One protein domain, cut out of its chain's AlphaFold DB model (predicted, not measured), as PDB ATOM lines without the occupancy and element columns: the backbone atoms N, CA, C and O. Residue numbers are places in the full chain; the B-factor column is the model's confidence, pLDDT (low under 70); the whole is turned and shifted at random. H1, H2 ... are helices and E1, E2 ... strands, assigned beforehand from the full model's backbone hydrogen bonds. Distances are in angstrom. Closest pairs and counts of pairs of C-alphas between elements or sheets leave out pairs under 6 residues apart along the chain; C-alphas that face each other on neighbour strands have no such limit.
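This is residues 161 to 191, 198 to 307 and 328 to 378 of the 411 residues of an uncharacterized protein of Alphaproteobacteria bacterium (UniProt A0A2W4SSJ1). A long, twisted sheet of eight antiparallel strands has three helices, H1, H2 and H3, packed over one face, while the long link of residues 264 to 282 loops over the other. Beyond one end of this body, the two-strand hairpin E5 and E6 reaches out as an arm and makes much of the length. The printed part has 192 residues, with ten named strands and three named helices in the order E1 to E9, H1, E10, H2, H3; the class is mixed, helices and strands. The large sheet is branched at E9, where E7, E8 and E10 are neighbours. The whole is loose, with a radius of gyration of the C-alphas of 20.3 A, and spans 76 by 35 by 27 A.

E1, residues 161 to 165, is an edge strand and forms a hairpin with E2, residues 172 to 182; N 162 and O 179 are 2.8 A apart, within hydrogen-bond range. On the other side of E2 is E3, residues 205 to 218, antiparallel to it, with N 178 and O 209 at 2.8 A. E3 bends by 73 degrees at residue 215. It forms a hairpin with E4, residues 222 to 232, where N 210 and O 228 are 2.8 A apart. E5, residues 236 to 243, and E6, residues 249 to 255, form a separate hairpin, with N 238 and O 253 at 2.9 A. Residues 201 to 202 pair with residues 236 to 237 of E5, antiparallel. E7, residues 259 to 263, is the antiparallel neighbour of E4, with N 229 and O 262 at 2.9 A. E8, residues 283 to 288, and E9, residues 292 to 301, form a hairpin, with N 285 and O 294 at 2.9 A. E7 and E8 lie on one side of E9; E7 and E9 are antiparallel neighbours, with N 261 and O 300 within hydrogen-bond range at 2.8 A. On the other side of E9 is E10, residues 343 to 348, with N 295 and O 345 at 2.9 A. H1, residues 334 to 340, is on the sheet at a height of 7.9 A, over E9 and only just over E7, on which 3 of its C-alphas fall. H2, residues 358 to 366, and H3, residues 369 to 378, are on the same face as H1. H3 has a height of 9.4 A over the sheet and is over E3. H1 and H3 touch, with Ser 336 and Gly 370 as closest C-alphas at 4.5 A; their tilt is shallow, 18 degrees, opposite ways. H1 and H2 are close but not clearly touching, their closest C-alphas, Leu 339 and Leu 366, being 7.2 A apart. H2 and H3 meet only through their link. In H1, H2 and H3 every O i to N i+4 pair is within hydrogen-bond range.

E1 begins at C-alpha 161, (39.619, 25.352, 8.653). From first to last C-alpha E2 measures 28.8 A, E3 35.3 A, E4 32.0 A, E5 21.5 A, E6 19.5 A and E9 30.5 A. C-alpha 243, where E5 ends, is at (74.107, 39.020, -13.370). H3, 14.0 A long, ends at C-alpha 378, (40.327, 34.748, -6.035).

The two C-alphas farthest apart, those of Gly 246 and Gly 350, are 78.3 A from each other. Residues 192 to 197 are not printed, and C-alphas 191 and 198 are 12.9 A apart across that cut. Residues 308 to 327 are not printed either, with 12.4 A between C-alphas 307 and 328. Of the links that are printed whole, E7 to E8 is the long one, with 19 residues. The mean pLDDT of the printed part is 86.9; residues 186 to 188, 303 to 305, 329 to 332 and 351 to 355 are under 70.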
ATOM      1  N   GLN A 161      40.734  25.291   9.587       73.69
ATOM      2  CA  GLN A 161      39.619  25.352   8.653       73.69
ATOM      3  C   GLN A 161      38.777  26.594   8.946       73.69
ATOM      4  O   GLN A 161      38.492  26.895  10.106       73.69
ATOM      5  N   VAL A 162      38.355  27.300   7.901       80.06
ATOM      6  CA  VAL A 162      37.537  28.507   8.021       80.06
ATOM      7  C   VAL A 162      36.252  28.336   7.232       80.06
ATOM      8  O   VAL A 162      36.304  28.119   6.027       80.06
ATOM      9  N   ALA A 163      35.110  28.468   7.906       83.25
ATOM     10  CA  ALA A 163      33.811  28.612   7.263       83.25
ATOM     11  C   ALA A 163      33.463  30.104   7.157       83.25
ATOM     12  O   ALA A 163      33.486  30.821   8.160       83.25
ATOM     13  N   LEU A 164      33.161  30.564   5.947       83.44
ATOM     14  CA  LEU A 164      32.795  31.936   5.620       83.44
ATOM     15  C   LEU A 164      31.396  31.936   5.013       83.44
ATOM     16  O   LEU A 164      31.135  31.199   4.064       83.44
ATOM     17  N   ASP A 165      30.536  32.808   5.526       82.25
ATOM     18  CA  ASP A 165      29.270  33.160   4.890       82.25
ATOM     19  C   ASP A 165      29.483  34.467   4.119       82.25
ATOM     20  O   ASP A 165      29.592  35.554   4.700       82.25
ATOM     21  N   LEU A 166      29.598  34.352   2.794       80.62
ATOM     22  CA  LEU A 166      29.809  35.502   1.915       80.62
ATOM     23  C   LEU A 166      28.487  36.152   1.472       80.62
ATOM     24  O   LEU A 166      28.521  37.184   0.787       80.62
ATOM     25  N   GLY A 167      27.345  35.583   1.873       75.25
ATOM     26  CA  GLY A 167      25.997  36.056   1.590       75.25
ATOM     27  C   GLY A 167      25.655  36.171   0.102       75.25
ATOM     28  O   GLY A 167      26.307  35.624  -0.791       75.25
ATOM     29  N   ALA A 168      24.598  36.934  -0.188       77.06
ATOM     30  CA  ALA A 168      24.152  37.184  -1.555       77.06
ATOM     31  C   ALA A 168      25.161  38.062  -2.327       77.06
ATOM     32  O   ALA A 168      25.353  39.245  -2.028       77.06
ATOM     33  N   LYS A 169      25.774  37.494  -3.369       74.50
ATOM     34  CA  LYS A 169      26.569  38.206  -4.389       74.50
ATOM     35  C   LYS A 169      25.759  38.319  -5.686       74.50
ATOM     36  O   LYS A 169      24.715  37.690  -5.827       74.50
ATOM     37  N   ALA A 170      26.194  39.126  -6.655       79.38
ATOM     38  CA  ALA A 170      25.443  39.321  -7.901       79.38
ATOM     39  C   ALA A 170      25.096  37.976  -8.583       79.38
ATOM     40  O   ALA A 170      25.983  37.219  -8.962       79.38
ATOM     41  N   GLY A 171      23.801  37.667  -8.720       84.69
ATOM     42  CA  GLY A 171      23.316  36.408  -9.309       84.69
ATOM     43  C   GLY A 171      23.226  35.211  -8.348       84.69
ATOM     44  O   GLY A 171      22.650  34.185  -8.723       84.69
ATOM     45  N   LEU A 172      23.704  35.345  -7.108       91.44
ATOM     46  CA  LEU A 172      23.682  34.318  -6.065       91.44
ATOM     47  C   LEU A 172      22.739  34.721  -4.924       91.44
ATOM     48  O   LEU A 172      22.719  35.870  -4.494       91.44
ATOM     49  N   ALA A 173      21.938  33.771  -4.446       93.00
ATOM     50  CA  ALA A 173      21.159  33.936  -3.222       93.00
ATOM     51  C   ALA A 173      22.040  33.797  -1.978       93.00
ATOM     52  O   ALA A 173      21.753  34.415  -0.960       93.00
ATOM     53  N   ASP A 174      23.062  32.951  -2.080       92.38
ATOM     54  CA  ASP A 174      23.841  32.456  -0.957       92.38
ATOM     55  C   ASP A 174      25.177  31.898  -1.463       92.38
ATOM     56  O   ASP A 174      25.249  31.395  -2.599       92.38
ATOM     57  N   LEU A 175      26.220  32.030  -0.645       91.75
ATOM     58  CA  LEU A 175      27.576  31.601  -0.967       91.75
ATOM     59  C   LEU A 175      28.332  31.232   0.312       91.75
ATOM     60  O   LEU A 175      28.908  32.097   0.976       91.75
ATOM     61  N   ASP A 176      28.379  29.935   0.589       91.94
ATOM     62  CA  ASP A 176      29.174  29.378   1.675       91.94
ATOM     63  C   ASP A 176      30.555  28.970   1.166       91.94
ATOM     64  O   ASP A 176      30.693  28.382   0.084       91.94
ATOM     65  N   VAL A 177      31.590  29.252   1.951       91.94
ATOM     66  CA  VAL A 177      32.973  28.920   1.609       91.94
ATOM     67  C   VAL A 177      33.669  28.261   2.791       91.94
ATOM     68  O   VAL A 177      33.722  28.818   3.880       91.94
ATOM     69  N   TRP A 178      34.265  27.097   2.553       93.06
ATOM     70  CA  TRP A 178      35.138  26.402   3.490       93.06
ATOM     71  C   TRP A 178      36.556  26.401   2.945       93.06
ATOM     72  O   TRP A 178      36.816  25.914   1.844       93.06
ATOM     73  N   LEU A 179      37.479  26.933   3.728       90.38
ATOM     74  CA  LEU A 179      38.892  27.011   3.412       90.38
ATOM     75  C   LEU A 179      39.661  26.091   4.353       90.38
ATOM     76  O   LEU A 179      39.527  26.217   5.565       90.38
ATOM     77  N   ALA A 180      40.501  25.225   3.804       89.88
ATOM     78  CA  ALA A 180      41.551  24.534   4.540       89.88
ATOM     79  C   ALA A 180      42.908  24.942   3.961       89.88
ATOM     80  O   ALA A 180      43.083  24.942   2.739       89.88
ATOM     81  N   ILE A 181      43.866  25.267   4.827       85.94
ATOM     82  CA  ILE A 181      45.251  25.564   4.448       85.94
ATOM     83  C   ILE A 181      46.121  24.412   4.943       85.94
ATOM     84  O   ILE A 181      46.004  23.987   6.088       85.94
ATOM     85  N   GLY A 182      46.953  23.873   4.059       82.56
ATOM     86  CA  GLY A 182      47.916  22.827   4.379       82.56
ATOM     87  C   GLY A 182      49.308  23.402   4.613       82.56
ATOM     88  O   GLY A 182      49.659  24.458   4.087       82.56
ATOM     89  N   GLU A 183      50.144  22.680   5.357       77.38
ATOM     90  CA  GLU A 183      51.535  23.086   5.572       77.38
ATOM     91  C   GLU A 183      52.323  23.224   4.252       77.38
ATOM     92  O   GLU A 183      52.150  22.467   3.290       77.38
ATOM     93  N   ARG A 184      53.291  24.148   4.227       80.19
ATOM     94  CA  ARG A 184      54.284  24.218   3.145       80.19
ATOM     95  C   ARG A 184      55.100  22.921   3.084       80.19
ATOM     96  O   ARG A 184      55.568  22.455   4.131       80.19
ATOM     97  N   PRO A 185      55.387  22.370   1.886       75.88
ATOM     98  CA  PRO A 185      56.211  21.172   1.778       75.88
ATOM     99  C   PRO A 185      57.562  21.366   2.478       75.88
ATOM    100  O   PRO A 185      58.239  22.378   2.271       75.88
ATOM    101  N   ASN A 186      57.944  20.409   3.329       68.81
ATOM    102  CA  ASN A 186      59.170  20.444   4.137       68.81
ATOM    103  C   ASN A 186      59.390  21.752   4.931       68.81
ATOM    104  O   ASN A 186      60.538  22.140   5.131       68.81
ATOM    105  N   ARG A 187      58.323  22.436   5.384       66.25
ATOM    106  CA  ARG A 187      58.407  23.708   6.138       66.25
ATOM    107  C   ARG A 187      59.282  24.757   5.439       66.25
ATOM    108  O   ARG A 187      60.072  25.442   6.084       66.25
ATOM    109  N   SER A 188      59.156  24.833   4.114       69.44
ATOM    110  CA  SER A 188      59.867  25.819   3.299       69.44
ATOM    111  C   SER A 188      59.522  27.243   3.756       69.44
ATOM    112  O   SER A 188      58.381  27.476   4.166       69.44
ATOM    113  N   PRO A 189      60.480  28.180   3.702       77.44
ATOM    114  CA  PRO A 189      60.243  29.555   4.116       77.44
ATOM    115  C   PRO A 189      59.317  30.286   3.134       77.44
ATOM    116  O   PRO A 189      59.102  29.808   2.020       77.44
ATOM    117  N   TRP A 190      58.814  31.460   3.521       76.19
ATOM    118  CA  TRP A 190      58.151  32.389   2.594       76.19
ATOM    119  C   TRP A 190      59.164  33.251   1.818       76.19
ATOM    120  O   TRP A 190      58.989  33.523   0.631       76.19
ATOM    121  N   LEU A 191      60.266  33.615   2.480       81.31
ATOM    122  CA  LEU A 191      61.360  34.420   1.942       81.31
ATOM    123  C   LEU A 191      62.688  33.666   2.042       81.31
ATOM    124  O   LEU A 191      62.955  33.047   3.073       81.31
ATOM    125  N   GLN A 198      70.049  26.700  -5.208       71.75
ATOM    126  CA  GLN A 198      68.733  27.084  -5.702       71.75
ATOM    127  C   GLN A 198      67.705  26.610  -4.673       71.75
ATOM    128  O   GLN A 198      67.071  25.572  -4.897       71.75
ATOM    129  N   PRO A 199      67.595  27.274  -3.505       77.19
ATOM    130  CA  PRO A 199      66.624  26.869  -2.511       77.19
ATOM    131  C   PRO A 199      65.257  27.065  -3.154       77.19
ATOM    132  O   PRO A 199      64.966  28.112  -3.736       77.19
ATOM    133  N   ILE A 200      64.454  26.008  -3.129       85.62
ATOM    134  CA  ILE A 200      63.113  26.055  -3.693       85.62
ATOM    135  C   ILE A 200      62.198  26.585  -2.597       85.62
ATOM    136  O   ILE A 200      61.920  25.877  -1.629       85.62
ATOM    137  N   ILE A 201      61.752  27.826  -2.761       87.44
ATOM    138  CA  ILE A 201      60.714  28.441  -1.933       87.44
ATOM    139  C   ILE A 201      59.360  27.947  -2.429       87.44
ATOM    140  O   ILE A 201      59.187  27.695  -3.625       87.44
ATOM    141  N   ARG A 202      58.420  27.761  -1.504       87.31
ATOM    142  CA  ARG A 202      57.145  27.093  -1.753       87.31
ATOM    143  C   ARG A 202      55.992  27.836  -1.096       87.31
ATOM    144  O   ARG A 202      56.072  28.133   0.094       87.31
ATOM    145  N   THR A 203      54.901  28.055  -1.823       84.88
ATOM    146  CA  THR A 203      53.640  28.504  -1.207       84.88
ATOM    147  C   THR A 203      52.977  27.359  -0.440       84.88
ATOM    148  O   THR A 203      53.323  26.184  -0.636       84.88
ATOM    149  N   ALA A 204      52.031  27.680   0.445       82.50
ATOM    150  CA  ALA A 204      51.195  26.671   1.083       82.50
ATOM    151  C   ALA A 204      50.256  25.995   0.070       82.50
ATOM    152  O   ALA A 204      49.997  26.517  -1.019       82.50
ATOM    153  N   GLN A 205      49.773  24.808   0.432       86.69
ATOM    154  CA  GLN A 205      48.657  24.171  -0.265       86.69
ATOM    155  C   GLN A 205      47.354  24.688   0.333       86.69
ATOM    156  O   GLN A 205      47.304  25.017   1.515       86.69
ATOM    157  N   ALA A 206      46.286  24.723  -0.452       88.19
ATOM    158  CA  ALA A 206      44.975  25.065   0.078       88.19
ATOM    159  C   ALA A 206      43.867  24.319  -0.655       88.19
ATOM    160  O   ALA A 206      44.015  23.887  -1.799       88.19
ATOM    161  N   ARG A 207      42.749  24.148   0.040       92.50
ATOM    162  CA  ARG A 207      41.511  23.594  -0.491       92.50
ATOM    163  C   ARG A 207      40.388  24.553  -0.178       92.50
ATOM    164  O   ARG A 207      40.186  24.910   0.978       92.50
ATOM    165  N   LEU A 208      39.669  24.941  -1.216       92.94
ATOM    166  CA  LEU A 208      38.512  25.808  -1.122       92.94
ATOM    167  C   LEU A 208      37.287  25.024  -1.579       92.94
ATOM    168  O   LEU A 208      37.175  24.687  -2.756       92.94
ATOM    169  N   TYR A 209      36.384  24.713  -0.660       95.25
ATOM    170  CA  TYR A 209      35.075  24.169  -0.993       95.25
ATOM    171  C   TYR A 209      34.059  25.308  -0.974       95.25
ATOM    172  O   TYR A 209      33.997  26.068  -0.014       95.25
ATOM    173  N   VAL A 210      33.296  25.462  -2.046       94.56
ATOM    174  CA  VAL A 210      32.343  26.557  -2.231       94.56
ATOM    175  C   VAL A 210      30.982  25.962  -2.523       94.56
ATOM    176  O   VAL A 210      30.848  25.177  -3.461       94.56
ATOM    177  N   GLU A 211      29.957  26.353  -1.776       95.44
ATOM    178  CA  GLU A 211      28.570  26.042  -2.107       95.44
ATOM    179  C   GLU A 211      27.843  27.313  -2.526       95.44
ATOM    180  O   GLU A 211      27.494  28.163  -1.714       95.44
ATOM    181  N   ALA A 212      27.599  27.434  -3.828       95.06
ATOM    182  CA  ALA A 212      26.882  28.565  -4.393       95.06
ATOM    183  C   ALA A 212      25.415  28.207  -4.641       95.06
ATOM    184  O   ALA A 212      25.106  27.148  -5.201       95.06
ATOM    185  N   ARG A 213      24.494  29.109  -4.293       95.62
ATOM    186  CA  ARG A 213      23.070  28.981  -4.628       95.62
ATOM    187  C   ARG A 213      22.655  30.074  -5.595       95.62
ATOM    188  O   ARG A 213      22.823  31.256  -5.305       95.62
ATOM    189  N   SER A 214      22.066  29.708  -6.730       94.94
ATOM    190  CA  SER A 214      21.583  30.702  -7.693       94.94
ATOM    191  C   SER A 214      20.441  31.533  -7.103       94.94
ATOM    192  O   SER A 214      19.546  31.001  -6.449       94.94
ATOM    193  N   ALA A 215      20.430  32.840  -7.377       93.62
ATOM    194  CA  ALA A 215      19.313  33.700  -6.986       93.62
ATOM    195  C   ALA A 215      18.034  33.337  -7.758       93.62
ATOM    196  O   ALA A 215      16.947  33.252  -7.185       93.62
ATOM    197  N   GLN A 216      18.180  33.083  -9.061       92.25
ATOM    198  CA  GLN A 216      17.086  32.699  -9.950       92.25
ATOM    199  C   GLN A 216      16.828  31.191  -9.896       92.25
ATOM    200  O   GLN A 216      17.750  30.397  -9.688       92.25
ATOM    201  N   SER A 217      15.578  30.788 -10.116       91.81
ATOM    202  CA  SER A 217      15.203  29.382 -10.247       91.81
ATOM    203  C   SER A 217      15.401  28.879 -11.678       91.81
ATOM    204  O   SER A 217      15.141  29.585 -12.654       91.81
ATOM    205  N   LEU A 218      15.823  27.623 -11.818       90.56
ATOM    206  CA  LEU A 218      15.910  26.960 -13.113       90.56
ATOM    207  C   LEU A 218      14.498  26.693 -13.643       90.56
ATOM    208  O   LEU A 218      13.772  25.880 -13.073       90.56
ATOM    209  N   ALA A 219      14.118  27.370 -14.729       84.44
ATOM    210  CA  ALA A 219      12.824  27.200 -15.400       84.44
ATOM    211  C   ALA A 219      11.602  27.324 -14.459       84.44
ATOM    212  O   ALA A 219      10.596  26.643 -14.646       84.44
ATOM    213  N   GLY A 220      11.689  28.168 -13.422       83.88
ATOM    214  CA  GLY A 220      10.610  28.355 -12.444       83.88
ATOM    215  C   GLY A 220      10.463  27.225 -11.417       83.88
ATOM    216  O   GLY A 220       9.527  27.258 -10.626       83.88
ATOM    217  N   LEU A 221      11.364  26.236 -11.416       84.19
ATOM    218  CA  LEU A 221      11.269  25.053 -10.558       84.19
ATOM    219  C   LEU A 221      11.895  25.286  -9.180       84.19
ATOM    220  O   LEU A 221      11.209  25.293  -8.165       84.19
ATOM    221  N   THR A 222      13.216  25.445  -9.138       92.69
ATOM    222  CA  THR A 222      13.978  25.629  -7.896       92.69
ATOM    223  C   THR A 222      15.321  26.288  -8.186       92.69
ATOM    224  O   THR A 222      15.777  26.299  -9.333       92.69
ATOM    225  N   GLN A 223      15.943  26.856  -7.159       94.62
ATOM    226  CA  GLN A 223      17.305  27.377  -7.238       94.62
ATOM    227  C   GLN A 223      18.307  26.237  -7.443       94.62
ATOM    228  O   GLN A 223      18.108  25.112  -6.980       94.62
ATOM    229  N   VAL A 224      19.393  26.545  -8.138       96.06
ATOM    230  CA  VAL A 224      20.487  25.617  -8.410       96.06
ATOM    231  C   VAL A 224      21.496  25.703  -7.276       96.06
ATOM    232  O   VAL A 224      21.934  26.800  -6.929       96.06
ATOM    233  N   LYS A 225      21.877  24.551  -6.721       96.69
ATOM    234  CA  LYS A 225      23.016  24.426  -5.804       96.69
ATOM    235  C   LYS A 225      24.236  23.968  -6.599       96.69
ATOM    236  O   LYS A 225      24.183  22.922  -7.236       96.69
ATOM    237  N   LEU A 226      25.329  24.713  -6.545       96.94
ATOM    238  CA  LEU A 226      26.573  24.412  -7.244       96.94
ATOM    239  C   LEU A 226      27.712  24.261  -6.224       96.94
ATOM    240  O   LEU A 226      28.288  25.268  -5.815       96.94
ATOM    241  N   PRO A 227      28.020  23.026  -5.791       97.31
ATOM    242  CA  PRO A 227      29.181  22.753  -4.961       97.31
ATOM    243  C   PRO A 227      30.437  22.607  -5.828       97.31
ATOM    244  O   PRO A 227      30.451  21.859  -6.815       97.31
ATOM    245  N   LEU A 228      31.484  23.324  -5.444       95.81
ATOM    246  CA  LEU A 228      32.775  23.371  -6.112       95.81
ATOM    247  C   LEU A 228      33.865  23.022  -5.106       95.81
ATOM    248  O   LEU A 228      33.828  23.496  -3.977       95.81
ATOM    249  N   LEU A 229      34.856  22.243  -5.519       95.44
ATOM    250  CA  LEU A 229      36.102  22.090  -4.772       95.44
ATOM    251  C   LEU A 229      37.241  22.591  -5.645       95.44
ATOM    252  O   LEU A 229      37.380  22.125  -6.773       95.44
ATOM    253  N   ILE A 230      38.070  23.487  -5.123       92.31
ATOM    254  CA  ILE A 230      39.316  23.879  -5.765       92.31
ATOM    255  C   ILE A 230      40.492  23.488  -4.873       92.31
ATOM    256  O   ILE A 230      40.576  23.896  -3.716       92.31
ATOM    257  N   GLU A 231      41.395  22.680  -5.417       90.75
ATOM    258  CA  GLU A 231      42.637  22.249  -4.789       90.75
ATOM    259  C   GLU A 231      43.813  23.023  -5.386       90.75
ATOM    260  O   GLU A 231      44.016  23.025  -6.602       90.75
ATOM    261  N   LEU A 232      44.605  23.653  -4.524       87.81
ATOM    262  CA  LEU A 232      45.839  24.342  -4.873       87.81
ATOM    263  C   LEU A 232      47.046  23.518  -4.457       87.81
ATOM    264  O   LEU A 232      47.255  23.248  -3.268       87.81
ATOM    265  N   ALA A 233      47.887  23.175  -5.427       85.81
ATOM    266  CA  ALA A 233      49.235  22.733  -5.135       85.81
ATOM    267  C   ALA A 233      50.153  23.927  -4.843       85.81
ATOM    268  O   ALA A 233      49.880  25.071  -5.199       85.81
ATOM    269  N   SER A 234      51.284  23.620  -4.218       86.38
ATOM    270  CA  SER A 234      52.329  24.591  -3.922       86.38
ATOM    271  C   SER A 234      52.985  25.105  -5.208       86.38
ATOM    272  O   SER A 234      53.451  24.308  -6.030       86.38
ATOM    273  N   SER A 235      53.051  26.427  -5.356       87.81
ATOM    274  CA  SER A 235      53.898  27.103  -6.337       87.81
ATOM    275  C   SER A 235      55.346  27.098  -5.859       87.81
ATOM    276  O   SER A 235      55.614  27.186  -4.663       87.81
ATOM    277  N   GLU A 236      56.291  27.009  -6.794       89.50
ATOM    278  CA  GLU A 236      57.723  26.925  -6.515       89.50
ATOM    279  C   GLU A 236      58.503  28.062  -7.185       89.50
ATOM    280  O   GLU A 236      58.322  28.330  -8.375       89.50
ATOM    281  N   ALA A 237      59.436  28.672  -6.455       90.75
ATOM    282  CA  ALA A 237      60.408  29.623  -6.996       90.75
ATOM    283  C   ALA A 237      61.827  29.258  -6.558       90.75
ATOM    284  O   ALA A 237      62.042  28.763  -5.452       90.75
ATOM    285  N   ARG A 238      62.806  29.511  -7.429       90.62
ATOM    286  CA  ARG A 238      64.231  29.332  -7.130       90.62
ATOM    287  C   ARG A 238      65.079  30.386  -7.825       90.62
ATOM    288  O   ARG A 238      64.820  30.730  -8.978       90.62
ATOM    289  N   LEU A 239      66.133  30.848  -7.160       90.31
ATOM    290  CA  LEU A 239      67.139  31.698  -7.791       90.31
ATOM    291  C   LEU A 239      67.859  30.900  -8.893       90.31
ATOM    292  O   LEU A 239      68.380  29.820  -8.625       90.31
ATOM    293  N   ASN A 240      67.875  31.401 -10.129       91.06
ATOM    294  CA  ASN A 240      68.616  30.777 -11.231       91.06
ATOM    295  C   ASN A 240      70.002  31.399 -11.395       91.06
ATOM    296  O   ASN A 240      70.980  30.664 -11.520       91.06
ATOM    297  N   ALA A 241      70.069  32.732 -11.437       89.50
ATOM    298  CA  ALA A 241      71.298  33.482 -11.671       89.50
ATOM    299  C   ALA A 241      71.179  34.929 -11.168       89.50
ATOM    300  O   ALA A 241      70.085  35.495 -11.145       89.50
ATOM    301  N   ILE A 242      72.323  35.522 -10.828       87.88
ATOM    302  CA  ILE A 242      72.489  36.957 -10.582       87.88
ATOM    303  C   ILE A 242      73.542  37.444 -11.577       87.88
ATOM    304  O   ILE A 242      74.675  36.960 -11.553       87.88
ATOM    305  N   ASP A 243      73.170  38.367 -12.460       89.12
ATOM    306  CA  ASP A 243      74.107  39.020 -13.370       89.12
ATOM    307  C   ASP A 243      74.549  40.356 -12.772       89.12
ATOM    308  O   ASP A 243      73.759  41.293 -12.639       89.12
ATOM    309  N   CYS A 244      75.823  40.421 -12.387       85.44
ATOM    310  CA  CYS A 244      76.453  41.620 -11.842       85.44
ATOM    311  C   CYS A 244      77.222  42.430 -12.900       85.44
ATOM    312  O   CYS A 244      77.827  43.448 -12.563       85.44
ATOM    313  N   SER A 245      77.230  41.992 -14.162       82.56
ATOM    314  CA  SER A 245      77.947  42.645 -15.255       82.56
ATOM    315  C   SER A 245      77.012  43.513 -16.103       82.56
ATOM    316  O   SER A 245      75.878  43.146 -16.384       82.56
ATOM    317  N   GLY A 246      77.474  44.693 -16.529       79.75
ATOM    318  CA  GLY A 246      76.668  45.583 -17.374       79.75
ATOM    319  C   GLY A 246      75.356  46.033 -16.710       79.75
ATOM    320  O   GLY A 246      75.383  46.622 -15.630       79.75
ATOM    321  N   ALA A 247      74.221  45.796 -17.378       83.50
ATOM    322  CA  ALA A 247      72.892  46.033 -16.812       83.50
ATOM    323  C   ALA A 247      72.515  44.861 -15.899       83.50
ATOM    324  O   ALA A 247      72.223  43.762 -16.371       83.50
ATOM    325  N   ARG A 248      72.548  45.106 -14.589       86.31
ATOM    326  CA  ARG A 248      72.392  44.063 -13.578       86.31
ATOM    327  C   ARG A 248      70.976  43.500 -13.559       86.31
ATOM    328  O   ARG A 248      70.002  44.219 -13.796       86.31
ATOM    329  N   SER A 249      70.870  42.199 -13.294       91.31
ATOM    330  CA  SER A 249      69.578  41.516 -13.228       91.31
ATOM    331  C   SER A 249      69.596  40.270 -12.348       91.31
ATOM    332  O   SER A 249      70.628  39.624 -12.160       91.31
ATOM    333  N   VAL A 250      68.422  39.909 -11.835       91.69
ATOM    334  CA  VAL A 250      68.189  38.660 -11.106       91.69
ATOM    335  C   VAL A 250      67.233  37.794 -11.911       91.69
ATOM    336  O   VAL A 250      66.132  38.222 -12.260       91.69
ATOM    337  N   GLN A 251      67.639  36.558 -12.198       94.00
ATOM    338  CA  GLN A 251      66.785  35.577 -12.851       94.00
ATOM    339  C   GLN A 251      66.230  34.589 -11.825       94.00
ATOM    340  O   GLN A 251      66.988  33.904 -11.132       94.00
ATOM    341  N   VAL A 252      64.907  34.452 -11.793       94.06
ATOM    342  CA  VAL A 252      64.188  33.509 -10.929       94.06
ATOM    343  C   VAL A 252      63.487  32.472 -11.796       94.06
ATOM    344  O   VAL A 252      62.773  32.807 -12.736       94.06
ATOM    345  N   GLY A 253      63.693  31.191 -11.507       94.12
ATOM    346  CA  GLY A 253      62.896  30.117 -12.083       94.12
ATOM    347  C   GLY A 253      61.611  29.956 -11.286       94.12
ATOM    348  O   GLY A 253      61.682  29.701 -10.087       94.12
ATOM    349  N   VAL A 254      60.459  30.021 -11.950       92.56
ATOM    350  CA  VAL A 254      59.140  29.889 -11.318       92.56
ATOM    351  C   VAL A 254      58.357  28.743 -11.938       92.56
ATOM    352  O   VAL A 254      58.311  28.598 -13.161       92.56
ATOM    353  N   ARG A 255      57.731  27.929 -11.094       90.19
ATOM    354  CA  ARG A 255      56.781  26.888 -11.480       90.19
ATOM    355  C   ARG A 255      55.485  27.106 -10.694       90.19
ATOM    356  O   ARG A 255      55.469  26.802  -9.501       90.19
ATOM    357  N   PRO A 256      54.421  27.627 -11.327       87.62
ATOM    358  CA  PRO A 256      53.121  27.746 -10.681       87.62
ATOM    359  C   PRO A 256      52.626  26.386 -10.203       87.62
ATOM    360  O   PRO A 256      52.824  25.372 -10.878       87.62
ATOM    361  N   GLY A 257      51.985  26.372  -9.040       82.38
ATOM    362  CA  GLY A 257      51.314  25.197  -8.521       82.38
ATOM    363  C   GLY A 257      50.224  24.762  -9.491       82.38
ATOM    364  O   GLY A 257      49.498  25.588 -10.053       82.38
ATOM    365  N   VAL A 258      50.110  23.454  -9.706       78.44
ATOM    366  CA  VAL A 258      48.945  22.906 -10.398       78.44
ATOM    367  C   VAL A 258      47.713  23.174  -9.541       78.44
ATOM    368  O   VAL A 258      47.753  23.006  -8.323       78.44
ATOM    369  N   ALA A 259      46.624  23.616 -10.160       81.94
ATOM    370  CA  ALA A 259      45.339  23.642  -9.481       81.94
ATOM    371  C   ALA A 259      44.412  22.644 -10.155       81.94
ATOM    372  O   ALA A 259      44.460  22.459 -11.375       81.94
ATOM    373  N   ARG A 260      43.577  22.005  -9.346       88.56
ATOM    374  CA  ARG A 260      42.514  21.131  -9.815       88.56
ATOM    375  C   ARG A 260      41.207  21.650  -9.269       88.56
ATOM    376  O   ARG A 260      41.111  21.997  -8.098       88.56
ATOM    377  N   ALA A 261      40.214  21.733 -10.125       91.19
ATOM    378  CA  ALA A 261      38.908  22.230  -9.774       91.19
ATOM    379  C   ALA A 261      37.883  21.138 -10.087       91.19
ATOM    380  O   ALA A 261      38.003  20.420 -11.081       91.19
ATOM    381  N   HIS A 262      36.875  21.006  -9.236       95.19
ATOM    382  CA  HIS A 262      35.814  20.025  -9.360       95.19
ATOM    383  C   HIS A 262      34.446  20.668  -9.169       95.19
ATOM    384  O   HIS A 262      34.273  21.508  -8.292       95.19
ATOM    385  N   VAL A 263      33.451  20.188  -9.914       96.94
ATOM    386  CA  VAL A 263      32.037  20.317  -9.529       96.94
ATOM    387  C   VAL A 263      31.631  18.993  -8.897       96.94
ATOM    388  O   VAL A 263      31.705  17.951  -9.553       96.94
ATOM    389  N   GLY A 264      31.212  19.013  -7.635       96.25
ATOM    390  CA  GLY A 264      30.894  17.798  -6.890       96.25
ATOM    391  C   GLY A 264      30.838  18.024  -5.384       96.25
ATOM    392  O   GLY A 264      31.267  19.058  -4.886       96.25
ATOM    393  N   THR A 265      30.323  17.038  -4.656       96.31
ATOM    394  CA  THR A 265      30.296  17.046  -3.185       96.31
ATOM    395  C   THR A 265      31.406  16.165  -2.620       96.31
ATOM    396  O   THR A 265      31.689  15.102  -3.179       96.31
ATOM    397  N   THR A 266      31.980  16.572  -1.491       94.88
ATOM    398  CA  THR A 266      32.985  15.822  -0.721       94.88
ATOM    399  C   THR A 266      32.652  15.878   0.773       94.88
ATOM    400  O   THR A 266      31.733  16.591   1.180       94.88
ATOM    401  N   ASN A 267      33.381  15.125   1.598       93.31
ATOM    402  CA  ASN A 267      33.318  15.284   3.046       93.31
ATOM    403  C   ASN A 267      34.090  16.546   3.462       93.31
ATOM    404  O   ASN A 267      35.321  16.553   3.405       93.31
ATOM    405  N   ILE A 268      33.366  17.586   3.879       90.88
ATOM    406  CA  ILE A 268      33.935  18.876   4.298       90.88
ATOM    407  C   ILE A 268      34.852  18.694   5.517       90.88
ATOM    408  O   ILE A 268      35.930  19.276   5.563       90.88
ATOM    409  N   ASP A 269      34.501  17.786   6.432       89.44
ATOM    410  CA  ASP A 269      35.289  17.509   7.641       89.44
ATOM    411  C   ASP A 269      36.672  16.906   7.335       89.44
ATOM    412  O   ASP A 269      37.515  16.815   8.221       89.44
ATOM    413  N   ALA A 270      36.906  16.456   6.097       90.25
ATOM    414  CA  ALA A 270      38.170  15.875   5.651       90.25
ATOM    415  C   ALA A 270      38.973  16.804   4.720       90.25
ATOM    416  O   ALA A 270      39.934  16.345   4.090       90.25
ATOM    417  N   LEU A 271      38.586  18.081   4.582       90.38
ATOM    418  CA  LEU A 271      39.273  19.025   3.693       90.38
ATOM    419  C   LEU A 271      40.735  19.252   4.094       90.38
ATOM    420  O   LEU A 271      41.593  19.317   3.214       90.38
ATOM    421  N   ASP A 272      41.031  19.287   5.392       88.00
ATOM    422  CA  ASP A 272      42.379  19.458   5.954       88.00
ATOM    423  C   ASP A 272      43.309  18.244   5.764       88.00
ATOM    424  O   ASP A 272      44.516  18.326   5.995       88.00
ATOM    425  N   ASN A 273      42.798  17.106   5.289       89.25
ATOM    426  CA  ASN A 273      43.621  15.933   5.032       89.25
ATOM    427  C   ASN A 273      44.359  16.049   3.689       89.25
ATOM    428  O   ASN A 273      44.022  15.379   2.709       89.25
ATOM    429  N   PHE A 274      45.410  16.864   3.639       87.69
ATOM    430  CA  PHE A 274      46.262  17.040   2.452       87.69
ATOM    431  C   PHE A 274      47.116  15.806   2.102       87.69
ATOM    432  O   PHE A 274      47.780  15.780   1.066       87.69
ATOM    433  N   LYS A 275      47.090  14.750   2.930       86.88
ATOM    434  CA  LYS A 275      47.802  13.482   2.675       86.88
ATOM    435  C   LYS A 275      47.025  12.529   1.765       86.88
ATOM    436  O   LYS A 275      47.596  11.548   1.293       86.88
ATOM    437  N   ALA A 276      45.741  12.791   1.534       89.06
ATOM    438  CA  ALA A 276      44.886  11.999   0.659       89.06
ATOM    439  C   ALA A 276      44.129  12.905  -0.318       89.06
ATOM    440  O   ALA A 276      43.754  14.028   0.019       89.06
ATOM    441  N   ALA A 277      43.885  12.408  -1.531       87.88
ATOM    442  CA  ALA A 277      43.024  13.100  -2.483       87.88
ATOM    443  C   ALA A 277      41.560  13.080  -1.987       87.88
ATOM    444  O   ALA A 277      41.117  12.040  -1.482       87.88
ATOM    445  N   PRO A 278      40.795  14.174  -2.133       90.31
ATOM    446  CA  PRO A 278      39.392  14.216  -1.745       90.31
ATOM    447  C   PRO A 278      38.561  13.264  -2.606       90.31
ATOM    448  O   PRO A 278      38.778  13.120  -3.811       90.31
ATOM    449  N   VAL A 279      37.582  12.603  -1.990       92.69
ATOM    450  CA  VAL A 279      36.677  11.700  -2.707       92.69
ATOM    451  C   VAL A 279      35.476  12.497  -3.205       92.69
ATOM    452  O   VAL A 279      34.570  12.814  -2.437       92.69
ATOM    453  N   MET A 280      35.463  12.790  -4.504       94.75
ATOM    454  CA  MET A 280      34.400  13.568  -5.141       94.75
ATOM    455  C   MET A 280      33.226  12.693  -5.591       94.75
ATOM    456  O   MET A 280      33.405  11.623  -6.177       94.75
ATOM    457  N   GLN A 281      32.006  13.184  -5.369       95.44
ATOM    458  CA  GLN A 281      30.764  12.585  -5.864       95.44
ATOM    459  C   GLN A 281      29.993  13.571  -6.746       95.44
ATOM    460  O   GLN A 281      30.036  14.780  -6.527       95.44
ATOM    461  N   ALA A 282      29.246  13.049  -7.727       96.69
ATOM    462  CA  ALA A 282      28.384  13.875  -8.569       96.69
ATOM    463  C   ALA A 282      27.326  14.593  -7.717       96.69
ATOM    464  O   ALA A 282      26.534  13.957  -7.014       96.69
ATOM    465  N   ALA A 283      27.303  15.918  -7.811       97.00
ATOM    466  CA  ALA A 283      26.456  16.768  -6.996       97.00
ATOM    467  C   ALA A 283      25.018  16.781  -7.504       97.00
ATOM    468  O   ALA A 283      24.781  16.852  -8.706       97.00
ATOM    469  N   SER A 284      24.045  16.780  -6.594       96.12
ATOM    470  CA  SER A 284      22.645  17.036  -6.937       96.12
ATOM    471  C   SER A 284      22.418  18.542  -7.095       96.12
ATOM    472  O   SER A 284      22.085  19.214  -6.121       96.12
ATOM    473  N   LEU A 285      22.588  19.061  -8.313       96.12
ATOM    474  CA  LEU A 285      22.467  20.492  -8.611       96.12
ATOM    475  C   LEU A 285      21.024  20.997  -8.502       96.12
ATOM    476  O   LEU A 285      20.769  22.115  -8.056       96.12
ATOM    477  N   VAL A 286      20.077  20.149  -8.909       95.38
ATOM    478  CA  VAL A 286      18.633  20.386  -8.833       95.38
ATOM    479  C   VAL A 286      17.970  19.112  -8.334       95.38
ATOM    480  O   VAL A 286      18.228  18.034  -8.867       95.38
ATOM    481  N   ASN A 287      17.099  19.226  -7.335       93.25
ATOM    482  CA  ASN A 287      16.235  18.136  -6.893       93.25
ATOM    483  C   ASN A 287      14.875  18.696  -6.472       93.25
ATOM    484  O   ASN A 287      14.767  19.404  -5.471       93.25
ATOM    485  N   VAL A 288      13.841  18.369  -7.242       91.56
ATOM    486  CA  VAL A 288      12.451  18.736  -6.956       91.56
ATOM    487  C   VAL A 288      11.706  17.474  -6.549       91.56
ATOM    488  O   VAL A 288      11.152  16.775  -7.397       91.56
ATOM    489  N   ALA A 289      11.747  17.156  -5.252       87.75
ATOM    490  CA  ALA A 289      11.075  15.999  -4.651       87.75
ATOM    491  C   ALA A 289      11.309  14.664  -5.400       87.75
ATOM    492  O   ALA A 289      10.426  13.811  -5.454       87.75
ATOM    493  N   GLY A 290      12.478  14.490  -6.029       85.44
ATOM    494  CA  GLY A 290      12.817  13.319  -6.846       85.44
ATOM    495  C   GLY A 290      12.138  13.240  -8.223       85.44
ATOM    496  O   GLY A 290      12.499  12.371  -9.012       85.44
ATOM    497  N   LEU A 291      11.207  14.144  -8.549       87.50
ATOM    498  CA  LEU A 291      10.525  14.189  -9.850       87.50
ATOM    499  C   LEU A 291      11.425  14.754 -10.948       87.50
ATOM    500  O   LEU A 291      11.431  14.255 -12.070       87.50
ATOM    501  N   VAL A 292      12.203  15.785 -10.613       90.19
ATOM    502  CA  VAL A 292      13.245  16.349 -11.475       90.19
ATOM    503  C   VAL A 292      14.541  16.346 -10.690       90.19
ATOM    504  O   VAL A 292      14.653  17.033  -9.676       90.19
ATOM    505  N   THR A 293      15.510  15.564 -11.153       92.69
ATOM    506  CA  THR A 293      16.859  15.526 -10.591       92.69
ATOM    507  C   THR A 293      17.859  15.854 -11.685       92.69
ATOM    508  O   THR A 293      17.869  15.200 -12.725       92.69
ATOM    509  N   ILE A 294      18.717  16.840 -11.443       94.94
ATOM    510  CA  ILE A 294      19.881  17.111 -12.285       94.94
ATOM    511  C   ILE A 294      21.110  16.913 -11.419       94.94
ATOM    512  O   ILE A 294      21.328  17.665 -10.466       94.94
ATOM    513  N   LYS A 295      21.899  15.889 -11.743       96.62
ATOM    514  CA  LYS A 295      23.222  15.703 -11.157       96.62
ATOM    515  C   LYS A 295      24.284  16.295 -12.069       96.62
ATOM    516  O   LYS A 295      24.148  16.223 -13.285       96.62
ATOM    517  N   GLY A 296      25.327  16.863 -11.481       96.06
ATOM    518  CA  GLY A 296      26.432  17.476 -12.203       96.06
ATOM    519  C   GLY A 296      27.782  17.036 -11.665       96.06
ATOM    520  O   GLY A 296      27.948  16.844 -10.459       96.06
ATOM    521  N   SER A 297      28.743  16.886 -12.567       97.12
ATOM    522  CA  SER A 297      30.147  16.693 -12.217       97.12
ATOM    523  C   SER A 297      31.057  17.302 -13.273       97.12
ATOM    524  O   SER A 297      30.783  17.174 -14.469       97.12
ATOM    525  N   ALA A 298      32.153  17.897 -12.833       95.38
ATOM    526  CA  ALA A 298      33.209  18.427 -13.684       95.38
ATOM    527  C   ALA A 298      34.549  18.241 -12.973       95.38
ATOM    528  O   ALA A 298      34.587  18.137 -11.745       95.38
ATOM    529  N   ASP A 299      35.624  18.181 -13.746       92.31
ATOM    530  CA  ASP A 299      36.985  18.004 -13.255       92.31
ATOM    531  C   ASP A 299      37.939  18.620 -14.272       92.31
ATOM    532  O   ASP A 299      37.924  18.229 -15.442       92.31
ATOM    533  N   VAL A 300      38.708  19.613 -13.836       88.31
ATOM    534  CA  VAL A 300      39.685  20.324 -14.660       88.31
ATOM    535  C   VAL A 300      40.971  20.461 -13.865       88.31
ATOM    536  O   VAL A 300      40.955  20.926 -12.730       88.31
ATOM    537  N   GLU A 301      42.090  20.094 -14.475       84.12
ATOM    538  CA  GLU A 301      43.424  20.208 -13.891       84.12
ATOM    539  C   GLU A 301      44.291  21.099 -14.782       84.12
ATOM    540  O   GLU A 301      44.364  20.888 -15.995       84.12
ATOM    541  N   ALA A 302      44.972  22.078 -14.188       77.00
ATOM    542  CA  ALA A 302      46.025  22.797 -14.888       77.00
ATOM    543  C   ALA A 302      47.346  22.050 -14.792       77.00
ATOM    544  O   ALA A 302      47.811  21.734 -13.702       77.00
ATOM    545  N   ALA A 303      47.998  21.863 -15.936       61.78
ATOM    546  CA  ALA A 303      49.283  21.192 -16.014       61.78
ATOM    547  C   ALA A 303      50.369  22.148 -16.522       61.78
ATOM    548  O   ALA A 303      50.467  22.400 -17.718       61.78
ATOM    549  N   ASP A 304      51.237  22.604 -15.618       66.25
ATOM    550  CA  ASP A 304      52.522  23.225 -15.952       66.25
ATOM    551  C   ASP A 304      53.618  22.473 -15.177       66.25
ATOM    552  O   ASP A 304      53.682  22.527 -13.951       66.25
ATOM    553  N   GLN A 305      54.480  21.724 -15.875       68.12
ATOM    554  CA  GLN A 305      55.469  20.855 -15.207       68.12
ATOM    555  C   GLN A 305      56.862  21.488 -15.063       68.12
ATOM    556  O   GLN A 305      57.662  21.045 -14.232       68.12
ATOM    557  N   ASN A 306      57.151  22.538 -15.838       85.62
ATOM    558  CA  ASN A 306      58.499  23.082 -15.996       85.62
ATOM    559  C   ASN A 306      58.651  24.466 -15.360       85.62
ATOM    560  O   ASN A 306      57.765  25.310 -15.470       85.62
ATOM    561  N   PHE A 307      59.822  24.712 -14.769       90.81
ATOM    562  CA  PHE A 307      60.235  26.052 -14.359       90.81
ATOM    563  C   PHE A 307      60.405  26.953 -15.584       90.81
ATOM    564  O   PHE A 307      61.095  26.588 -16.538       90.81
ATOM    565  N   THR A 328      49.656  27.568 -18.042       75.69
ATOM    566  CA  THR A 328      48.958  27.481 -19.329       75.69
ATOM    567  C   THR A 328      47.669  26.666 -19.250       75.69
ATOM    568  O   THR A 328      46.915  26.622 -20.219       75.69
ATOM    569  N   GLY A 329      47.390  26.044 -18.099       67.69
ATOM    570  CA  GLY A 329      46.256  25.140 -17.922       67.69
ATOM    571  C   GLY A 329      44.884  25.798 -17.735       67.69
ATOM    572  O   GLY A 329      43.884  25.120 -17.940       67.69
ATOM    573  N   PHE A 330      44.804  27.091 -17.389       68.12
ATOM    574  CA  PHE A 330      43.531  27.818 -17.236       68.12
ATOM    575  C   PHE A 330      43.512  29.088 -18.091       68.12
ATOM    576  O   PHE A 330      44.242  30.038 -17.820       68.12
ATOM    577  N   THR A 331      42.656  29.132 -19.114       65.88
ATOM    578  CA  THR A 331      42.559  30.280 -20.035       65.88
ATOM    579  C   THR A 331      41.508  31.318 -19.633       65.88
ATOM    580  O   THR A 331      41.620  32.468 -20.050       65.88
ATOM    581  N   SER A 332      40.493  30.938 -18.849       67.38
ATOM    582  CA  SER A 332      39.307  31.770 -18.555       67.38
ATOM    583  C   SER A 332      38.880  31.790 -17.076       67.38
ATOM    584  O   SER A 332      37.789  32.259 -16.774       67.38
ATOM    585  N   GLY A 333      39.735  31.339 -16.148       79.44
ATOM    586  CA  GLY A 333      39.396  31.151 -14.724       79.44
ATOM    587  C   GLY A 333      39.030  29.698 -14.403       79.44
ATOM    588  O   GLY A 333      38.630  28.942 -15.292       79.44
ATOM    589  N   ALA A 334      39.217  29.274 -13.151       84.25
ATOM    590  CA  ALA A 334      39.050  27.872 -12.761       84.25
ATOM    591  C   ALA A 334      37.574  27.447 -12.774       84.25
ATOM    592  O   ALA A 334      37.237  26.390 -13.314       84.25
ATOM    593  N   VAL A 335      36.679  28.282 -12.233       88.94
ATOM    594  CA  VAL A 335      35.240  27.996 -12.169       88.94
ATOM    595  C   VAL A 335      34.613  28.104 -13.551       88.94
ATOM    596  O   VAL A 335      33.861  27.216 -13.951       88.94
ATOM    597  N   SER A 336      34.957  29.135 -14.322       89.00
ATOM    598  CA  SER A 336      34.480  29.260 -15.704       89.00
ATOM    599  C   SER A 336      34.884  28.048 -16.559       89.00
ATOM    600  O   SER A 336      34.026  27.455 -17.214       89.00
ATOM    601  N   SER A 337      36.138  27.584 -16.452       89.00
ATOM    602  CA  SER A 337      36.611  26.364 -17.138       89.00
ATOM    603  C   SER A 337      35.851  25.104 -16.702       89.00
ATOM    604  O   SER A 337      35.566  24.230 -17.523       89.00
ATOM    605  N   LEU A 338      35.491  24.995 -15.416       90.56
ATOM    606  CA  LEU A 338      34.681  23.882 -14.913       90.56
ATOM    607  C   LEU A 338      33.271  23.870 -15.493       90.56
ATOM    608  O   LEU A 338      32.762  22.806 -15.847       90.56
ATOM    609  N   LEU A 339      32.634  25.038 -15.557       91.81
ATOM    610  CA  LEU A 339      31.268  25.171 -16.055       91.81
ATOM    611  C   LEU A 339      31.175  24.833 -17.546       91.81
ATOM    612  O   LEU A 339      30.199  24.214 -17.966       91.81
ATOM    613  N   GLU A 340      32.208  25.156 -18.327       90.50
ATOM    614  CA  GLU A 340      32.321  24.742 -19.733       90.50
ATOM    615  C   GLU A 340      32.415  23.215 -19.894       90.50
ATOM    616  O   GLU A 340      31.895  22.657 -20.862       90.50
ATOM    617  N   GLN A 341      33.040  22.520 -18.937       91.31
ATOM    618  CA  GLN A 341      33.236  21.063 -18.954       91.31
ATOM    619  C   GLN A 341      32.201  20.287 -18.120       91.31
ATOM    620  O   GLN A 341      32.346  19.078 -17.901       91.31
ATOM    621  N   LEU A 342      31.143  20.960 -17.659       94.75
ATOM    622  CA  LEU A 342      30.138  20.381 -16.777       94.75
ATOM    623  C   LEU A 342      29.346  19.268 -17.472       94.75
ATOM    624  O   LEU A 342      28.627  19.485 -18.447       94.75
ATOM    625  N   ARG A 343      29.432  18.055 -16.918       95.06
ATOM    626  CA  ARG A 343      28.638  16.902 -17.356       95.06
ATOM    627  C   ARG A 343      27.387  16.793 -16.501       95.06
ATOM    628  O   ARG A 343      27.480  16.797 -15.275       95.06
ATOM    629  N   LEU A 344      26.235  16.663 -17.154       95.00
ATOM    630  CA  LEU A 344      24.924  16.633 -16.509       95.00
ATOM    631  C   LEU A 344      24.234  15.279 -16.719       95.00
ATOM    632  O   LEU A 344      24.146  14.793 -17.845       95.00
ATOM    633  N   ASP A 345      23.702  14.703 -15.640       93.44
ATOM    634  CA  ASP A 345      22.769  13.569 -15.653       93.44
ATOM    635  C   ASP A 345      21.380  14.086 -15.262       93.44
ATOM    636  O   ASP A 345      21.143  14.468 -14.112       93.44
ATOM    637  N   VAL A 346      20.474  14.148 -16.239       91.50
ATOM    638  CA  VAL A 346      19.122  14.698 -16.086       91.50
ATOM    639  C   VAL A 346      18.115  13.557 -16.015       91.50
ATOM    640  O   VAL A 346      17.964  12.783 -16.961       91.50
ATOM    641  N   LYS A 347      17.367  13.488 -14.913       89.81
ATOM    642  CA  LYS A 347      16.279  12.530 -14.703       89.81
ATOM    643  C   LYS A 347      14.981  13.273 -14.443       89.81
ATOM    644  O   LYS A 347      14.891  14.075 -13.517       89.81
ATOM    645  N   VAL A 348      13.978  12.972 -15.259       85.94
ATOM    646  CA  VAL A 348      12.632  13.538 -15.168       85.94
ATOM    647  C   VAL A 348      11.636  12.386 -15.110       85.94
ATOM    648  O   VAL A 348      11.632  11.526 -15.988       85.94
ATOM    649  N   ILE A 349      10.800  12.359 -14.073       83.38
ATOM    650  CA  ILE A 349       9.781  11.331 -13.847       83.38
ATOM    651  C   ILE A 349       8.398  11.983 -13.903       83.38
ATOM    652  O   ILE A 349       8.139  12.962 -13.211       83.38
ATOM    653  N   GLY A 350       7.492  11.422 -14.709       71.50
ATOM    654  CA  GLY A 350       6.062  11.773 -14.696       71.50
ATOM    655  C   GLY A 350       5.697  13.147 -15.272       71.50
ATOM    656  O   GLY A 350       4.517  13.469 -15.368       71.50
ATOM    657  N   LEU A 351       6.681  13.939 -15.694       63.12
ATOM    658  CA  LEU A 351       6.505  15.219 -16.371       63.12
ATOM    659  C   LEU A 351       6.871  14.981 -17.841       63.12
ATOM    660  O   LEU A 351       7.996  14.584 -18.130       63.12
ATOM    661  N   GLY A 352       5.911  15.113 -18.762       58.38
ATOM    662  CA  GLY A 352       6.124  14.859 -20.194       58.38
ATOM    663  C   GLY A 352       7.193  15.760 -20.838       58.38
ATOM    664  O   GLY A 352       7.912  16.493 -20.167       58.38
ATOM    665  N   SER A 353       7.262  15.786 -22.173       59.81
ATOM    666  CA  SER A 353       8.231  16.570 -22.972       59.81
ATOM    667  C   SER A 353       8.169  18.109 -22.809       59.81
ATOM    668  O   SER A 353       8.791  18.830 -23.583       59.81
ATOM    669  N   GLY A 354       7.414  18.633 -21.837       59.75
ATOM    670  CA  GLY A 354       7.115  20.058 -21.647       59.75
ATOM    671  C   GLY A 354       8.143  20.871 -20.849       59.75
ATOM    672  O   GLY A 354       7.973  22.078 -20.735       59.75
ATOM    673  N   LEU A 355       9.203  20.258 -20.309       64.56
ATOM    674  CA  LEU A 355      10.232  20.968 -19.522       64.56
ATOM    675  C   LEU A 355      11.368  21.574 -20.367       64.56
ATOM    676  O   LEU A 355      12.304  22.152 -19.817       64.56
ATOM    677  N   GLY A 356      11.294  21.465 -21.697       72.75
ATOM    678  CA  GLY A 356      12.339  21.951 -22.597       72.75
ATOM    679  C   GLY A 356      13.699  21.279 -22.363       72.75
ATOM    680  O   GLY A 356      13.816  20.253 -21.692       72.75
ATOM    681  N   ASN A 357      14.751  21.856 -22.942       85.25
ATOM    682  CA  ASN A 357      16.117  21.383 -22.741       85.25
ATOM    683  C   ASN A 357      16.674  21.929 -21.412       85.25
ATOM    684  O   ASN A 357      17.366  22.947 -21.391       85.25
ATOM    685  N   LEU A 358      16.372  21.242 -20.304       87.12
ATOM    686  CA  LEU A 358      16.805  21.638 -18.954       87.12
ATOM    687  C   LEU A 358      18.322  21.830 -18.837       87.12
ATOM    688  O   LEU A 358      18.759  22.729 -18.126       87.12
ATOM    689  N   SER A 359      19.123  21.034 -19.550       88.38
ATOM    690  CA  SER A 359      20.578  21.215 -19.579       88.38
ATOM    691  C   SER A 359      21.000  22.539 -20.217       88.38
ATOM    692  O   SER A 359      21.867  23.224 -19.686       88.38
ATOM    693  N   GLN A 360      20.351  22.956 -21.307       89.56
ATOM    694  CA  GLN A 360      20.641  24.242 -21.945       89.56
ATOM    695  C   GLN A 360      20.216  25.418 -21.061       89.56
ATOM    696  O   GLN A 360      20.958  26.391 -20.935       89.56
ATOM    697  N   SER A 361      19.050  25.319 -20.417       91.50
ATOM    698  CA  SER A 361      18.595  26.319 -19.445       91.50
ATOM    699  C   SER A 361      19.529  26.411 -18.239       91.50
ATOM    700  O   SER A 361      19.801  27.511 -17.767       91.50
ATOM    701  N   LEU A 362      20.049  25.274 -17.764       92.88
ATOM    702  CA  LEU A 362      21.011  25.242 -16.666       92.88
ATOM    703  C   LEU A 362      22.321  25.917 -17.070       92.88
ATOM    704  O   LEU A 362      22.800  26.778 -16.341       92.88
ATOM    705  N   ASN A 363      22.853  25.609 -18.252       91.88
ATOM    706  CA  ASN A 363      24.067  26.253 -18.750       91.88
ATOM    707  C   ASN A 363      23.887  27.770 -18.910       91.88
ATOM    708  O   ASN A 363      24.763  28.532 -18.515       91.88
ATOM    709  N   ALA A 364      22.736  28.225 -19.420       92.00
ATOM    710  CA  ALA A 364      22.430  29.652 -19.539       92.00
ATOM    711  C   ALA A 364      22.333  30.361 -18.176       92.00
ATOM    712  O   ALA A 364      22.719  31.522 -18.061       92.00
ATOM    713  N   LEU A 365      21.841  29.661 -17.148       92.88
ATOM    714  CA  LEU A 365      21.774  30.173 -15.780       92.88
ATOM    715  C   LEU A 365      23.154  30.207 -15.102       92.88
ATOM    716  O   LEU A 365      23.444  31.155 -14.376       92.88
ATOM    717  N   LEU A 366      23.997  29.195 -15.328       92.94
ATOM    718  CA  LEU A 366      25.317  29.081 -14.696       92.94
ATOM    719  C   LEU A 366      26.389  29.952 -15.362       92.94
ATOM    720  O   LEU A 366      27.278  30.434 -14.668       92.94
ATOM    721  N   ALA A 367      26.302  30.197 -16.672       91.50
ATOM    722  CA  ALA A 367      27.292  30.976 -17.421       91.50
ATOM    723  C   ALA A 367      27.655  32.340 -16.786       91.50
ATOM    724  O   ALA A 367      28.843  32.598 -16.603       91.50
ATOM    725  N   PRO A 368      26.700  33.208 -16.386       91.00
ATOM    726  CA  PRO A 368      27.040  34.479 -15.742       91.00
ATOM    727  C   PRO A 368      27.592  34.324 -14.315       91.00
ATOM    728  O   PRO A 368      28.175  35.272 -13.794       91.00
ATOM    729  N   LEU A 369      27.419  33.160 -13.676       91.62
ATOM    730  CA  LEU A 369      27.934  32.902 -12.329       91.62
ATOM    731  C   LEU A 369      29.424  32.548 -12.332       91.62
ATOM    732  O   LEU A 369      30.080  32.787 -11.326       91.62
ATOM    733  N   GLY A 370      29.963  32.032 -13.444       91.50
ATOM    734  CA  GLY A 370      31.381  31.669 -13.572       91.50
ATOM    735  C   GLY A 370      32.323  32.803 -13.148       91.50
ATOM    736  O   GLY A 370      33.014  32.645 -12.144       91.50
ATOM    737  N   PRO A 371      32.275  33.983 -13.796       89.44
ATOM    738  CA  PRO A 371      33.130  35.117 -13.433       89.44
ATOM    739  C   PRO A 371      32.916  35.643 -12.005       89.44
ATOM    740  O   PRO A 371      33.863  36.096 -11.368       89.44
ATOM    741  N   VAL A 372      31.681  35.593 -11.488       89.31
ATOM    742  CA  VAL A 372      31.367  36.033 -10.115       89.31
ATOM    743  C   VAL A 372      32.016  35.102  -9.093       89.31
ATOM    744  O   VAL A 372      32.607  35.566  -8.118       89.31
ATOM    745  N   LEU A 373      31.922  33.794  -9.328       90.69
ATOM    746  CA  LEU A 373      32.527  32.780  -8.477       90.69
ATOM    747  C   LEU A 373      34.050  32.790  -8.598       90.69
ATOM    748  O   LEU A 373      34.710  32.728  -7.569       90.69
ATOM    749  N   ASP A 374      34.608  32.963  -9.800       88.81
ATOM    750  CA  ASP A 374      36.051  33.154  -9.993       88.81
ATOM    751  C   ASP A 374      36.562  34.368  -9.194       88.81
ATOM    752  O   ASP A 374      37.580  34.273  -8.510       88.81
ATOM    753  N   ALA A 375      35.841  35.495  -9.203       85.69
ATOM    754  CA  ALA A 375      36.211  36.675  -8.418       85.69
ATOM    755  C   ALA A 375      36.133  36.436  -6.899       85.69
ATOM    756  O   ALA A 375      37.024  36.867  -6.170       85.69
ATOM    757  N   ALA A 376      35.099  35.741  -6.414       86.56
ATOM    758  CA  ALA A 376      34.967  35.411  -4.993       86.56
ATOM    759  C   ALA A 376      36.084  34.465  -4.522       86.56
ATOM    760  O   ALA A 376      36.706  34.693  -3.487       86.56
ATOM    761  N   VAL A 377      36.358  33.436  -5.321       86.88
ATOM    762  CA  VAL A 377      37.402  32.436  -5.091       86.88
ATOM    763  C   VAL A 377      38.789  33.090  -5.074       86.88
ATOM    764  O   VAL A 377      39.554  32.860  -4.138       86.88
ATOM    765  N   ASN A 378      39.084  33.973  -6.032       83.38
ATOM    766  CA  ASN A 378      40.327  34.748  -6.035       83.38
ATOM    767  C   ASN A 378      40.414  35.695  -4.831       83.38
ATOM    768  O   ASN A 378      41.445  35.735  -4.181       83.38
TER     769      ASN A 378